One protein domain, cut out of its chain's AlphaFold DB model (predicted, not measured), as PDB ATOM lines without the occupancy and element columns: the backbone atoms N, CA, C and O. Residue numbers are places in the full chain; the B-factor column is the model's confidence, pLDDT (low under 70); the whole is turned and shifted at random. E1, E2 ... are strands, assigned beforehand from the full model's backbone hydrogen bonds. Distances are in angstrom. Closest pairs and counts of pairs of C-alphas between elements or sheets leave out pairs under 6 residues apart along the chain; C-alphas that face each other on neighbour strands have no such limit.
ATOM      1  N   PHE A 787       0.994  22.569 -28.603       92.88
ATOM      2  CA  PHE A 787       1.594  22.020 -27.390       92.88
ATOM      3  C   PHE A 787       0.707  22.314 -26.182       92.88
ATOM      4  O   PHE A 787       0.297  23.457 -25.947       92.88
ATOM      5  N   VAL A 788       0.448  21.281 -25.388       95.31
ATOM      6  CA  VAL A 788      -0.423  21.317 -24.208       95.31
ATOM      7  C   VAL A 788       0.238  20.597 -23.036       95.31
ATOM      8  O   VAL A 788       1.136  19.780 -23.216       95.31
ATOM      9  N   GLU A 789      -0.197  20.903 -21.818       95.62
ATOM     10  CA  GLU A 789       0.120  20.108 -20.633       95.62
ATOM     11  C   GLU A 789      -1.077  19.201 -20.310       95.62
ATOM     12  O   GLU A 789      -2.179  19.703 -20.089       95.62
ATOM     13  N   GLY A 790      -0.860  17.884 -20.258       95.19
ATOM     14  CA  GLY A 790      -1.856  16.876 -19.875       95.19
ATOM     15  C   GLY A 790      -1.497  16.163 -18.570       95.19
ATOM     16  O   GLY A 790      -0.315  15.959 -18.285       95.19
ATOM     17  N   VAL A 791      -2.491  15.779 -17.766       94.12
ATOM     18  CA  VAL A 791      -2.258  15.070 -16.496       94.12
ATOM     19  C   VAL A 791      -2.011  13.576 -16.726       94.12
ATOM     20  O   VAL A 791      -2.852  12.873 -17.277       94.12
ATOM     21  N   VAL A 792      -0.887  13.066 -16.216       92.00
ATOM     22  CA  VAL A 792      -0.574  11.628 -16.120       92.00
ATOM     23  C   VAL A 792      -0.005  11.360 -14.731       92.00
ATOM     24  O   VAL A 792       0.810  12.128 -14.233       92.00
ATOM     25  N   ASP A 793      -0.453  10.310 -14.042       89.44
ATOM     26  CA  ASP A 793       0.106   9.875 -12.748       89.44
ATOM     27  C   ASP A 793       0.293  10.979 -11.679       89.44
ATOM     28  O   ASP A 793       1.172  10.905 -10.821       89.44
ATOM     29  N   GLY A 794      -0.555  12.015 -11.702       90.56
ATOM     30  CA  GLY A 794      -0.494  13.142 -10.760       90.56
ATOM     31  C   GLY A 794       0.521  14.238 -11.114       90.56
ATOM     32  O   GLY A 794       0.806  15.097 -10.274       90.56
ATOM     33  N   TYR A 795       1.043  14.242 -12.338       93.06
ATOM     34  CA  TYR A 795       1.924  15.274 -12.878       93.06
ATOM     35  C   TYR A 795       1.370  15.820 -14.195       93.06
ATOM     36  O   TYR A 795       0.683  15.119 -14.929       93.06
ATOM     37  N   TRP A 796       1.685  17.075 -14.493       94.44
ATOM     38  CA  TRP A 796       1.468  17.689 -15.800       94.44
ATOM     39  C   TRP A 796       2.659  17.383 -16.697       94.44
ATOM     40  O   TRP A 796       3.782  17.749 -16.338       94.44
ATOM     41  N   TYR A 797       2.407  16.744 -17.835       94.69
ATOM     42  CA  TYR A 797       3.392  16.452 -18.873       94.69
ATOM     43  C   TYR A 797       3.099  17.285 -20.104       94.69
ATOM     44  O   TYR A 797       1.941  17.418 -20.499       94.69
ATOM     45  N   VAL A 798       4.145  17.825 -20.714       94.94
ATOM     46  CA  VAL A 798       4.025  18.537 -21.984       94.94
ATOM     47  C   VAL A 798       3.955  17.521 -23.119       94.94
ATOM     48  O   VAL A 798       4.799  16.632 -23.197       94.94
ATOM     49  N   GLY A 799       2.974  17.669 -24.002       94.38
ATOM     50  CA  GLY A 799       2.852  16.879 -25.222       94.38
ATOM     51  C   GLY A 799       2.214  17.672 -26.357       94.38
ATOM     52  O   GLY A 799       1.794  18.819 -26.182       94.38
ATOM     53  N   GLU A 800       2.163  17.062 -27.533       95.00
ATOM     54  CA  GLU A 800       1.518  17.620 -28.717       95.00
ATOM     55  C   GLU A 800       0.074  17.119 -28.785       95.00
ATOM     56  O   GLU A 800      -0.199  15.919 -28.741       95.00
ATOM     57  N   LEU A 801      -0.878  18.043 -28.877       95.06
ATOM     58  CA  LEU A 801      -2.287  17.710 -29.010       95.06
ATOM     59  C   LEU A 801      -2.534  17.146 -30.410       95.06
ATOM     60  O   LEU A 801      -2.607  17.904 -31.371       95.06
ATOM     61  N   SER A 802      -2.698  15.836 -30.563       92.25
ATOM     62  CA  SER A 802      -2.884  15.244 -31.892       92.25
ATOM     63  C   SER A 802      -4.342  15.140 -32.319       92.25
ATOM     64  O   SER A 802      -4.632  15.219 -33.515       92.25
ATOM     65  N   LEU A 803      -5.288  15.058 -31.377       87.00
ATOM     66  CA  LEU A 803      -6.720  14.992 -31.686       87.00
ATOM     67  C   LEU A 803      -7.583  15.666 -30.611       87.00
ATOM     68  O   LEU A 803      -7.403  15.436 -29.421       87.00
ATOM     69  N   ILE A 804      -8.596  16.425 -31.039       87.94
ATOM     70  CA  ILE A 804      -9.668  16.936 -30.171       87.94
ATOM     71  C   ILE A 804     -10.964  16.246 -30.571       87.94
ATOM     72  O   ILE A 804     -11.365  16.264 -31.736       87.94
ATOM     73  N   THR A 805     -11.628  15.616 -29.612       73.44
ATOM     74  CA  THR A 805     -12.902  14.937 -29.854       73.44
ATOM     75  C   THR A 805     -14.075  15.899 -29.669       73.44
ATOM     76  O   THR A 805     -14.032  16.819 -28.856       73.44
ATOM     77  N   ALA A 806     -15.196  15.624 -30.341       55.88
ATOM     78  CA  ALA A 806     -16.438  16.393 -30.186       55.88
ATOM     79  C   ALA A 806     -17.053  16.338 -28.766       55.88
ATOM     80  O   ALA A 806     -18.066  16.982 -28.503       55.88
ATOM     81  N   HIS A 807     -16.486  15.537 -27.858       55.00
ATOM     82  CA  HIS A 807     -16.921  15.406 -26.467       55.00
ATOM     83  C   HIS A 807     -16.040  16.168 -25.473       55.00
ATOM     84  O   HIS A 807     -16.260  16.028 -24.275       55.00
ATOM     85  N   GLY A 808     -15.060  16.944 -25.947       77.56
ATOM     86  CA  GLY A 808     -14.125  17.648 -25.066       77.56
ATOM     87  C   GLY A 808     -13.081  16.727 -24.428       77.56
ATOM     88  O   GLY A 808     -12.563  17.047 -23.367       77.56
ATOM     89  N   LEU A 809     -12.795  15.573 -25.050       85.38
ATOM     90  CA  LEU A 809     -11.587  14.794 -24.757       85.38
ATOM     91  C   LEU A 809     -10.471  15.183 -25.724       85.38
ATOM     92  O   LEU A 809     -10.732  15.374 -26.918       85.38
ATOM     93  N   TYR A 810      -9.251  15.208 -25.214       92.88
ATOM     94  CA  TYR A 810      -8.047  15.670 -25.885       92.88
ATOM     95  C   TYR A 810      -7.015  14.542 -25.896       92.88
ATOM     96  O   TYR A 810      -6.679  14.009 -24.842       92.88
ATOM     97  N   HIS A 811      -6.554  14.146 -27.079       94.56
ATOM     98  CA  HIS A 811      -5.513  13.135 -27.251       94.56
ATOM     99  C   HIS A 811      -4.151  13.810 -27.345       94.56
ATOM    100  O   HIS A 811      -3.940  14.623 -28.249       94.56
ATOM    101  N   ILE A 812      -3.249  13.478 -26.430       96.06
ATOM    102  CA  ILE A 812      -1.934  14.104 -26.322       96.06
ATOM    103  C   ILE A 812      -0.874  13.041 -26.602       96.06
ATOM    104  O   ILE A 812      -0.873  11.995 -25.956       96.06
ATOM    105  N   ASP A 813       0.014  13.321 -27.555       93.94
ATOM    106  CA  ASP A 813       1.201  12.515 -27.838       93.94
ATOM    107  C   ASP A 813       2.398  13.103 -27.080       93.94
ATOM    108  O   ASP A 813       2.720  14.289 -27.209       93.94
ATOM    109  N   TYR A 814       3.056  12.281 -26.264       92.38
ATOM    110  CA  TYR A 814       4.175  12.693 -25.425       92.38
ATOM    111  C   TYR A 814       5.532  12.408 -26.095       92.38
ATOM    112  O   TYR A 814       5.657  11.481 -26.902       92.38
ATOM    113  N   PRO A 815       6.590  13.175 -25.765       84.00
ATOM    114  CA  PRO A 815       7.912  13.031 -26.391       84.00
ATOM    115  C   PRO A 815       8.598  11.673 -26.171       84.00
ATOM    116  O   PRO A 815       9.499  11.305 -26.926       84.00
ATOM    117  N   ASP A 816       8.211  10.933 -25.134       80.69
ATOM    118  CA  ASP A 816       8.713   9.587 -24.840       80.69
ATOM    119  C   ASP A 816       8.062   8.490 -25.706       80.69
ATOM    120  O   ASP A 816       8.516   7.343 -25.686       80.69
ATOM    121  N   GLY A 817       7.071   8.857 -26.524       84.12
ATOM    122  CA  GLY A 817       6.326   7.966 -27.408       84.12
ATOM    123  C   GLY A 817       5.029   7.428 -26.805       84.12
ATOM    124  O   GLY A 817       4.304   6.722 -27.511       84.12
ATOM    125  N   ASP A 818       4.723   7.755 -25.547       88.56
ATOM    126  CA  ASP A 818       3.430   7.444 -24.940       88.56
ATOM    127  C   ASP A 818       2.357   8.451 -25.386       88.56
ATOM    128  O   ASP A 818       2.639   9.520 -25.925       88.56
ATOM    129  N   SER A 819       1.086   8.102 -25.191       91.38
ATOM    130  CA  SER A 819      -0.050   8.982 -25.489       91.38
ATOM    131  C   SER A 819      -1.222   8.694 -24.557       91.38
ATOM    132  O   SER A 819      -1.356   7.583 -24.032       91.38
ATOM    133  N   ASN A 820      -2.079   9.687 -24.321       93.75
ATOM    134  CA  ASN A 820      -3.287   9.515 -23.515       93.75
ATOM    135  C   ASN A 820      -4.459  10.384 -24.000       93.75
ATOM    136  O   ASN A 820      -4.295  11.356 -24.731       93.75
ATOM    137  N   TYR A 821      -5.667  10.020 -23.561       91.06
ATOM    138  CA  TYR A 821      -6.844  10.884 -23.640       91.06
ATOM    139  C   TYR A 821      -7.090  11.521 -22.275       91.06
ATOM    140  O   TYR A 821      -7.258  10.794 -21.296       91.06
ATOM    141  N   VAL A 822      -7.183  12.846 -22.240       92.38
ATOM    142  CA  VAL A 822      -7.530  13.636 -21.050       92.38
ATOM    143  C   VAL A 822      -8.816  14.426 -21.289       92.38
ATOM    144  O   VAL A 822      -9.179  14.704 -22.436       92.38
ATOM    145  N   ASP A 823      -9.539  14.758 -20.224       91.62
ATOM    146  CA  ASP A 823     -10.711  15.635 -20.302       91.62
ATOM    147  C   ASP A 823     -10.337  17.123 -20.166       91.62
ATOM    148  O   ASP A 823      -9.168  17.481 -20.025       91.62
ATOM    149  N   GLU A 824     -11.335  18.008 -20.224       89.94
ATOM    150  CA  GLU A 824     -11.151  19.462 -20.106       89.94
ATOM    151  C   GLU A 824     -10.548  19.931 -18.763       89.94
ATOM    152  O   GLU A 824     -10.082  21.064 -18.671       89.94
ATOM    153  N   TYR A 825     -10.541  19.098 -17.717       89.31
ATOM    154  CA  TYR A 825      -9.946  19.415 -16.411       89.31
ATOM    155  C   TYR A 825      -8.510  18.895 -16.282       89.31
ATOM    156  O   TYR A 825      -7.753  19.357 -15.424       89.31
ATOM    157  N   GLU A 826      -8.138  17.944 -17.132       92.81
ATOM    158  CA  GLU A 826      -6.836  17.282 -17.169       92.81
ATOM    159  C   GLU A 826      -5.944  17.784 -18.315       92.81
ATOM    160  O   GLU A 826      -4.881  17.215 -18.560       92.81
ATOM    161  N   ILE A 827      -6.333  18.881 -18.974       94.44
ATOM    162  CA  ILE A 827      -5.552  19.575 -20.002       94.44
ATOM    163  C   ILE A 827      -5.472  21.079 -19.741       94.44
ATOM    164  O   ILE A 827      -6.406  21.702 -19.232       94.44
ATOM    165  N   ARG A 828      -4.363  21.694 -20.148       94.06
ATOM    166  CA  ARG A 828      -4.232  23.151 -20.258       94.06
ATOM    167  C   ARG A 828      -3.194  23.552 -21.298       94.06
ATOM    168  O   ARG A 828      -2.344  22.753 -21.681       94.06
ATOM    169  N   SER A 829      -3.225  24.814 -21.711       92.88
ATOM    170  CA  SER A 829      -2.129  25.410 -22.481       92.88
ATOM    171  C   SER A 829      -0.818  25.317 -21.699       92.88
ATOM    172  O   SER A 829      -0.813  25.502 -20.479       92.88
ATOM    173  N   VAL A 830       0.290  25.058 -22.398       93.12
ATOM    174  CA  VAL A 830       1.613  24.987 -21.767       93.12
ATOM    175  C   VAL A 830       1.914  26.298 -21.050       93.12
ATOM    176  O   VAL A 830       1.928  27.373 -21.651       93.12
ATOM    177  N   LEU A 831       2.169  26.204 -19.748       91.00
ATOM    178  CA  LEU A 831       2.642  27.338 -18.974       91.00
ATOM    179  C   LEU A 831       4.156  27.480 -19.202       91.00
ATOM    180  O   LEU A 831       4.866  26.476 -19.151       91.00
ATOM    181  N   PRO A 832       4.698  28.687 -19.421       91.81
ATOM    182  CA  PRO A 832       6.141  28.906 -19.358       91.81
ATOM    183  C   PRO A 832       6.679  28.610 -17.947       91.81
ATOM    184  O   PRO A 832       5.930  28.680 -16.968       91.81
ATOM    185  N   LEU A 833       7.959  28.251 -17.826       93.06
ATOM    186  CA  LEU A 833       8.628  28.114 -16.524       93.06
ATOM    187  C   LEU A 833       9.292  29.434 -16.108       93.06
ATOM    188  O   LEU A 833       9.999  30.058 -16.906       93.06
ATOM    189  N   ASP A 834       9.118  29.831 -14.850       94.38
ATOM    190  CA  ASP A 834       9.742  31.037 -14.299       94.38
ATOM    191  C   ASP A 834      11.166  30.775 -13.781       94.38
ATOM    192  O   ASP A 834      11.494  29.703 -13.270       94.38
ATOM    193  N   VAL A 835      12.042  31.787 -13.837       94.44
ATOM    194  CA  VAL A 835      13.376  31.696 -13.215       94.44
ATOM    195  C   VAL A 835      13.233  31.504 -11.701       94.44
ATOM    196  O   VAL A 835      12.655  32.337 -11.004       94.44
ATOM    197  N   GLY A 836      13.818  30.426 -11.186       92.56
ATOM    198  CA  GLY A 836      13.721  29.987  -9.795       92.56
ATOM    199  C   GLY A 836      12.623  28.952  -9.541       92.56
ATOM    200  O   GLY A 836      12.558  28.422  -8.428       92.56
ATOM    201  N   GLU A 837      11.788  28.634 -10.535       93.44
ATOM    202  CA  GLU A 837      10.789  27.570 -10.433       93.44
ATOM    203  C   GLU A 837      11.472  26.202 -10.312       93.44
ATOM    204  O   GLU A 837      12.471  25.913 -10.981       93.44
ATOM    205  N   LYS A 838      10.934  25.362  -9.422       90.94
ATOM    206  CA  LYS A 838      11.350  23.967  -9.270       90.94
ATOM    207  C   LYS A 838      10.443  23.086 -10.116       90.94
ATOM    208  O   LYS A 838       9.233  23.079  -9.897       90.94
ATOM    209  N   ALA A 839      11.037  22.316 -11.014       91.19
ATOM    210  CA  ALA A 839      10.344  21.361 -11.870       91.19
ATOM    211  C   ALA A 839      11.157  20.068 -11.967       91.19
ATOM    212  O   ALA A 839      12.348  20.048 -11.647       91.19
ATOM    213  N   GLU A 840      10.535  18.980 -12.404       92.81
ATOM    214  CA  GLU A 840      11.260  17.739 -12.666       92.81
ATOM    215  C   GLU A 840      11.623  17.669 -14.150       92.81
ATOM    216  O   GLU A 840      10.763  17.857 -15.005       92.81
ATOM    217  N   TYR A 841      12.898  17.425 -14.444       92.25
ATOM    218  CA  TYR A 841      13.451  17.352 -15.795       92.25
ATOM    219  C   TYR A 841      13.797  15.905 -16.150       92.25
ATOM    220  O   TYR A 841      14.380  15.195 -15.329       92.25
ATOM    221  N   PHE A 842      13.459  15.467 -17.359       91.38
ATOM    222  CA  PHE A 842      13.783  14.137 -17.858       91.38
ATOM    223  C   PHE A 842      15.243  14.060 -18.315       91.38
ATOM    224  O   PHE A 842      15.632  14.610 -19.346       91.38
ATOM    225  N   HIS A 843      16.066  13.332 -17.561       87.94
ATOM    226  CA  HIS A 843      17.474  13.149 -17.880       87.94
ATOM    227  C   HIS A 843      17.653  11.959 -18.832       87.94
ATOM    228  O   HIS A 843      17.766  10.809 -18.402       87.94
ATOM    229  N   SER A 844      17.728  12.227 -20.137       82.31
ATOM    230  CA  SER A 844      17.723  11.201 -21.198       82.31
ATOM    231  C   SER A 844      18.759  10.078 -21.028       82.31
ATOM    232  O   SER A 844      18.456   8.921 -21.312       82.31
ATOM    233  N   SER A 845      19.965  10.369 -20.528       82.88
ATOM    234  CA  SER A 845      20.986   9.332 -20.304       82.88
ATOM    235  C   SER A 845      20.716   8.418 -19.107       82.88
ATOM    236  O   SER A 845      21.258   7.315 -19.061       82.88
ATOM    237  N   GLU A 846      19.937   8.876 -18.125       83.50
ATOM    238  CA  GLU A 846      19.598   8.102 -16.923       83.50
ATOM    239  C   GLU A 846      18.186   7.503 -17.005       83.50
ATOM    240  O   GLU A 846      17.873   6.580 -16.256       83.50
ATOM    241  N   GLY A 847      17.353   7.989 -17.933       86.38
ATOM    242  CA  GLY A 847      15.981   7.524 -18.130       86.38
ATOM    243  C   GLY A 847      15.073   7.813 -16.933       86.38
ATOM    244  O   GLY A 847      14.132   7.064 -16.687       86.38
ATOM    245  N   ILE A 848      15.381   8.854 -16.154       88.19
ATOM    246  CA  ILE A 848      14.637   9.236 -14.951       88.19
ATOM    247  C   ILE A 848      14.371  10.740 -14.917       88.19
ATOM    248  O   ILE A 848      15.135  11.542 -15.456       88.19
ATOM    249  N   TYR A 849      13.294  11.118 -14.229       89.38
ATOM    250  CA  TYR A 849      13.018  12.505 -13.875       89.38
ATOM    251  C   TYR A 849      13.817  12.906 -12.633       89.38
ATOM    252  O   TYR A 849      13.772  12.228 -11.604       89.38
ATOM    253  N   VAL A 850      14.537  14.020 -12.726       91.31
ATOM    254  CA  VAL A 850      15.377  14.579 -11.661       91.31
ATOM    255  C   VAL A 850      14.887  15.971 -11.279       91.31
ATOM    256  O   VAL A 850      14.441  16.746 -12.124       91.31
ATOM    257  N   SER A 851      14.954  16.305  -9.988       91.25
ATOM    258  CA  SER A 851      14.587  17.643  -9.518       91.25
ATOM    259  C   SER A 851      15.525  18.677 -10.134       91.25
ATOM    260  O   SER A 851      16.741  18.571 -10.007       91.25
ATOM    261  N   SER A 852      14.959  19.714 -10.734       92.88
ATOM    262  CA  SER A 852      15.703  20.793 -11.370       92.88
ATOM    263  C   SER A 852      15.187  22.160 -10.925       92.88
ATOM    264  O   SER A 852      14.073  22.297 -10.414       92.88
ATOM    265  N   THR A 853      16.021  23.188 -11.055       93.06
ATOM    266  CA  THR A 853      15.623  24.589 -10.857       93.06
ATOM    267  C   THR A 853      15.983  25.400 -12.089       93.06
ATOM    268  O   THR A 853      17.131  25.362 -12.539       93.06
ATOM    269  N   VAL A 854      15.020  26.154 -12.617       94.25
ATOM    270  CA  VAL A 854      15.237  27.034 -13.770       94.25
ATOM    271  C   VAL A 854      16.098  28.222 -13.355       94.25
ATOM    272  O   VAL A 854      15.786  28.939 -12.411       94.25
ATOM    273  N   THR A 855      17.204  28.443 -14.057       93.81
ATOM    274  CA  THR A 855      18.174  29.515 -13.764       93.81
ATOM    275  C   THR A 855      18.173  30.635 -14.788       93.81
ATOM    276  O   THR A 855      18.504  31.770 -14.444       93.81
ATOM    277  N   ALA A 856      17.778  30.346 -16.026       93.69
ATOM    278  CA  ALA A 856      17.521  31.353 -17.044       93.69
ATOM    279  C   ALA A 856      16.495  30.836 -18.059       93.69
ATOM    280  O   ALA A 856      16.467  29.645 -18.359       93.69
ATOM    281  N   VAL A 857      15.701  31.751 -18.610       95.19
ATOM    282  CA  VAL A 857      14.836  31.510 -19.771       95.19
ATOM    283  C   VAL A 857      15.590  32.013 -20.999       95.19
ATOM    284  O   VAL A 857      15.940  33.194 -21.060       95.19
ATOM    285  N   LEU A 858      15.909  31.120 -21.936       92.81
ATOM    286  CA  LEU A 858      16.667  31.452 -23.147       92.81
ATOM    287  C   LEU A 858      15.740  31.879 -24.291       92.81
ATOM    288  O   LEU A 858      16.054  32.822 -25.015       92.81
ATOM    289  N   ASN A 859      14.599  31.200 -24.436       91.75
ATOM    290  CA  ASN A 859      13.474  31.566 -25.300       91.75
ATOM    291  C   ASN A 859      12.177  30.933 -24.749       91.75
ATOM    292  O   ASN A 859      12.207  30.349 -23.667       91.75
ATOM    293  N   ASP A 860      11.065  31.041 -25.484       82.94
ATOM    294  CA  ASP A 860       9.728  30.631 -25.023       82.94
ATOM    295  C   ASP A 860       9.641  29.173 -24.532       82.94
ATOM    296  O   ASP A 860       8.814  28.888 -23.669       82.94
ATOM    297  N   PHE A 861      10.524  28.276 -24.993       89.25
ATOM    298  CA  PHE A 861      10.511  26.853 -24.627       89.25
ATOM    299  C   PHE A 861      11.896  26.256 -24.337       89.25
ATOM    300  O   PHE A 861      12.028  25.035 -24.272       89.25
ATOM    301  N   LEU A 862      12.927  27.088 -24.161       93.75
ATOM    302  CA  LEU A 862      14.300  26.661 -23.882       93.75
ATOM    303  C   LEU A 862      14.814  27.327 -22.606       93.75
ATOM    304  O   LEU A 862      14.822  28.557 -22.481       93.75
ATOM    305  N   TYR A 863      15.307  26.509 -21.682       94.88
ATOM    306  CA  TYR A 863      15.672  26.916 -20.330       94.88
ATOM    307  C   TYR A 863      17.075  26.444 -19.971       94.88
ATOM    308  O   TYR A 863      17.477  25.347 -20.337       94.88
ATOM    309  N   ASN A 864      17.794  27.242 -19.184       95.31
ATOM    310  CA  ASN A 864      18.959  26.761 -18.448       95.31
ATOM    311  C   ASN A 864      18.510  26.247 -17.090       95.31
ATOM    312  O   ASN A 864      17.941  27.010 -16.302       95.31
ATOM    313  N   ILE A 865      18.835  25.002 -16.770       93.81
ATOM    314  CA  ILE A 865      18.471  24.375 -15.500       93.81
ATOM    315  C   ILE A 865      19.680  23.901 -14.716       93.81
ATOM    316  O   ILE A 865      20.710  23.555 -15.283       93.81
ATOM    317  N   ILE A 866      19.521  23.860 -13.396       92.50
ATOM    318  CA  ILE A 866      20.439  23.183 -12.480       92.50
ATOM    319  C   ILE A 866      19.749  21.931 -11.945       92.50
ATOM    320  O   ILE A 866      18.665  22.033 -11.374       92.50
ATOM    321  N   ILE A 867      20.394  20.774 -12.106       87.81
ATOM    322  CA  ILE A 867      19.880  19.442 -11.723       87.81
ATOM    323  C   ILE A 867      20.408  18.993 -10.336       87.81
ATOM    324  O   ILE A 867      19.902  18.063  -9.717       87.81
ATOM    325  N   ASP A 868      21.421  19.683  -9.810       79.00
ATOM    326  CA  ASP A 868      22.184  19.302  -8.617       79.00
ATOM    327  C   ASP A 868      22.145  20.413  -7.543       79.00
ATOM    328  O   ASP A 868      22.418  21.576  -7.840       79.00
ATOM    329  N   GLU A 869      21.873  20.066  -6.274       62.47
ATOM    330  CA  GLU A 869      21.864  21.016  -5.141       62.47
ATOM    331  C   GLU A 869      23.213  21.742  -4.929       62.47
ATOM    332  O   GLU A 869      23.262  22.803  -4.304       62.47
ATOM    333  N   THR A 870      24.320  21.207  -5.459       60.62
ATOM    334  CA  THR A 870      25.656  21.822  -5.451       60.62
ATOM    335  C   THR A 870      25.893  22.827  -6.585       60.62
ATOM    336  O   THR A 870      26.923  23.510  -6.575       60.62
ATOM    337  N   GLY A 871      24.943  22.979  -7.518       60.66
ATOM    338  CA  GLY A 871      24.936  24.016  -8.553       60.66
ATOM    339  C   GLY A 871      25.940  23.819  -9.691       60.66
ATOM    340  O   GLY A 871      26.331  24.808 -10.313       60.66
ATOM    341  N   LYS A 872      26.429  22.593  -9.935       60.66
ATOM    342  CA  LYS A 872      27.591  22.369 -10.817       60.66
ATOM    343  C   LYS A 872      27.300  21.993 -12.270       60.66
ATOM    344  O   LYS A 872      28.218  22.139 -13.077       60.66
ATOM    345  N   SER A 873      26.093  21.562 -12.632       70.38
ATOM    346  CA  SER A 873      25.703  21.365 -14.035       70.38
ATOM    347  C   SER A 873      24.604  22.350 -14.416       70.38
ATOM    348  O   SER A 873      23.550  22.384 -13.788       70.38
ATOM    349  N   VAL A 874      24.889  23.185 -15.419       77.31
ATOM    350  CA  VAL A 874      23.869  23.958 -16.131       77.31
ATOM    351  C   VAL A 874      23.631  23.238 -17.447       77.31
ATOM    352  O   VAL A 874      24.569  23.097 -18.232       77.31
ATOM    353  N   GLU A 875      22.409  22.766 -17.660       84.50
ATOM    354  CA  GLU A 875      21.990  22.131 -18.909       84.50
ATOM    355  C   GLU A 875      20.940  22.985 -19.611       84.50
ATOM    356  O   GLU A 875      20.104  23.612 -18.956       84.50
ATOM    357  N   GLU A 876      21.001  23.012 -20.941       93.88
ATOM    358  CA  GLU A 876      19.931  23.550 -21.774       93.88
ATOM    359  C   GLU A 876      18.850  22.476 -21.927       93.88
ATOM    360  O   GLU A 876      19.129  21.363 -22.374       93.88
ATOM    361  N   ALA A 877      17.622  22.811 -21.550       92.06
ATOM    362  CA  ALA A 877      16.486  21.906 -21.542       92.06
ATOM    363  C   ALA A 877      15.299  22.534 -22.275       92.06
ATOM    364  O   ALA A 877      14.958  23.698 -22.046       92.06
ATOM    365  N   VAL A 878      14.668  21.751 -23.149       92.69
ATOM    366  CA  VAL A 878      13.416  22.126 -23.815       92.69
ATOM    367  C   VAL A 878      12.216  21.799 -22.930       92.69
ATOM    368  O   VAL A 878      12.276  20.856 -22.139       92.69
ATOM    369  N   ILE A 879      11.130  22.568 -23.055       92.75
ATOM    370  CA  ILE A 879       9.945  22.448 -22.189       92.75
ATOM    371  C   ILE A 879       9.316  21.043 -22.198       92.75
ATOM    372  O   ILE A 879       8.816  20.584 -21.177       92.75
ATOM    373  N   GLU A 880       9.424  20.342 -23.328       90.81
ATOM    374  CA  GLU A 880       8.961  18.965 -23.551       90.81
ATOM    375  C   GLU A 880       9.554  17.952 -22.558       90.81
ATOM    376  O   GLU A 880       8.954  16.920 -22.277       90.81
ATOM    377  N   HIS A 881      10.725  18.242 -21.986       92.75
ATOM    378  CA  HIS A 881      11.381  17.357 -21.023       92.75
ATOM    379  C   HIS A 881      10.991  17.641 -19.568       92.75
ATOM    380  O   HIS A 881      11.533  17.005 -18.662       92.75
ATOM    381  N   PHE A 882      10.095  18.593 -19.307       93.19
ATOM    382  CA  PHE A 882       9.671  18.925 -17.951       93.19
ATOM    383  C   PHE A 882       8.341  18.276 -17.591       93.19
ATOM    384  O   PHE A 882       7.446  18.129 -18.422       93.19
ATOM    385  N   ARG A 883       8.182  17.969 -16.303       93.62
ATOM    386  CA  ARG A 883       6.876  17.720 -15.691       93.62
ATOM    387  C   ARG A 883       6.700  18.534 -14.414       93.62
ATOM    388  O   ARG A 883       7.667  18.797 -13.688       93.62
ATOM    389  N   ARG A 884       5.457  18.918 -14.114       92.25
ATOM    390  CA  ARG A 884       5.107  19.655 -12.884       92.25
ATOM    391  C   ARG A 884       4.228  18.800 -11.977       92.25
ATOM    392  O   ARG A 884       3.287  18.188 -12.473       92.25
ATOM    393  N   PRO A 885       4.460  18.776 -10.655       87.44
ATOM    394  CA  PRO A 885       3.530  18.123  -9.742       87.44
ATOM    395  C   PRO A 885       2.169  18.833  -9.775       87.44
ATOM    396  O   PRO A 885       2.101  20.066  -9.834       87.44
ATOM    397  N   LEU A 886       1.077  18.070  -9.716       85.62
ATOM    398  CA  LEU A 886      -0.276  18.614  -9.606       85.62
ATOM    399  C   LEU A 886      -0.418  19.355  -8.258       85.62
ATOM    400  O   LEU A 886      -0.546  18.738  -7.206       85.62
TER     401      LEU A 886
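Overview. This is residues 787 to 886 of the 899 residues of the protein "Predicted protein" of Phaeodactylum tricornutum (strain CCAP 1055/1) (UniProt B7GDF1). Two small lobes stand end to end, each an antiparallel sheet rolled up into a nearly closed barrel: E1 to E5 make the first, E6 to E9 with E10 the second. E10 bridges them, pairing with E2 of one lobe and E6 of the other, while residues 830 to 837 make a second link between the lobes. The printed part has 100 residues with ten named strands, E1 to E10 in order, and no named helix; it is all strand. The strands form one branched antiparallel sheet. The whole is compact, with a radius of gyration of the C-alphas of 14.0 A, but elongated, spanning 48 by 25 by 20 A.

Along the chain. Find C-alpha 787 at (1.594, 22.020, -27.390); from there E1 runs to residue 792, 15.5 A. E2, residues 795 to 804, spans 20.9 A and bends by 81 degrees at residue 800. E3 is residues 810 to 813, E4 819 to 822 and E5 827 to 829. Look next at C-alpha 838, at (11.350, 23.967, -9.270), where E6 begins; it runs 15.1 A to residue 843. E7, residues 848 to 859, is the longest strand at 24.6 A and bends by 88 degrees at residue 856. E8 is residues 862 to 866, E9 874 to 878, and E10 882 to 885, ending at C-alpha 885, (3.530, 18.123, -9.742).

Arrangement. E1 to E4 form a meander, each strand the antiparallel neighbour of the one before. Look for N 790 and O 797, 2.8 A, between E1 and E2; N 800 and O 813, 2.8 A, between E2 and E3; and N 810 and O 822, 2.8 A, between E3 and E4. E5 lies on the other side of E1 from E2, with N 789 and O 828 at 2.8 A. E4 and E5 meet only through their link. The closest C-alphas of E1 and E4, Gly 790 and Val 822, are 6.6 A apart. E6 to E9 form a second meander: find N 852 and O 839, 2.8 A, N 855 and O 864, 2.8 A, and N 877 and O 863, 2.8 A. E10 has E2 on one side, with N 796 and O 884 at 2.8 A, and E6 on the other, with N 883 and O 840 at 2.9 A. E9 and E10 meet only through their link. E1 and E6 are apart.

Size, cuts and confidence. The two C-alphas farthest apart, Ala 806 and Thr 870, are 49.1 A apart. The printed part has no cut and no long link. The sheet is strongly twisted. Mean pLDDT of the printed part is 88.7; residues 806 to 807 and 869 to 872 are under 70.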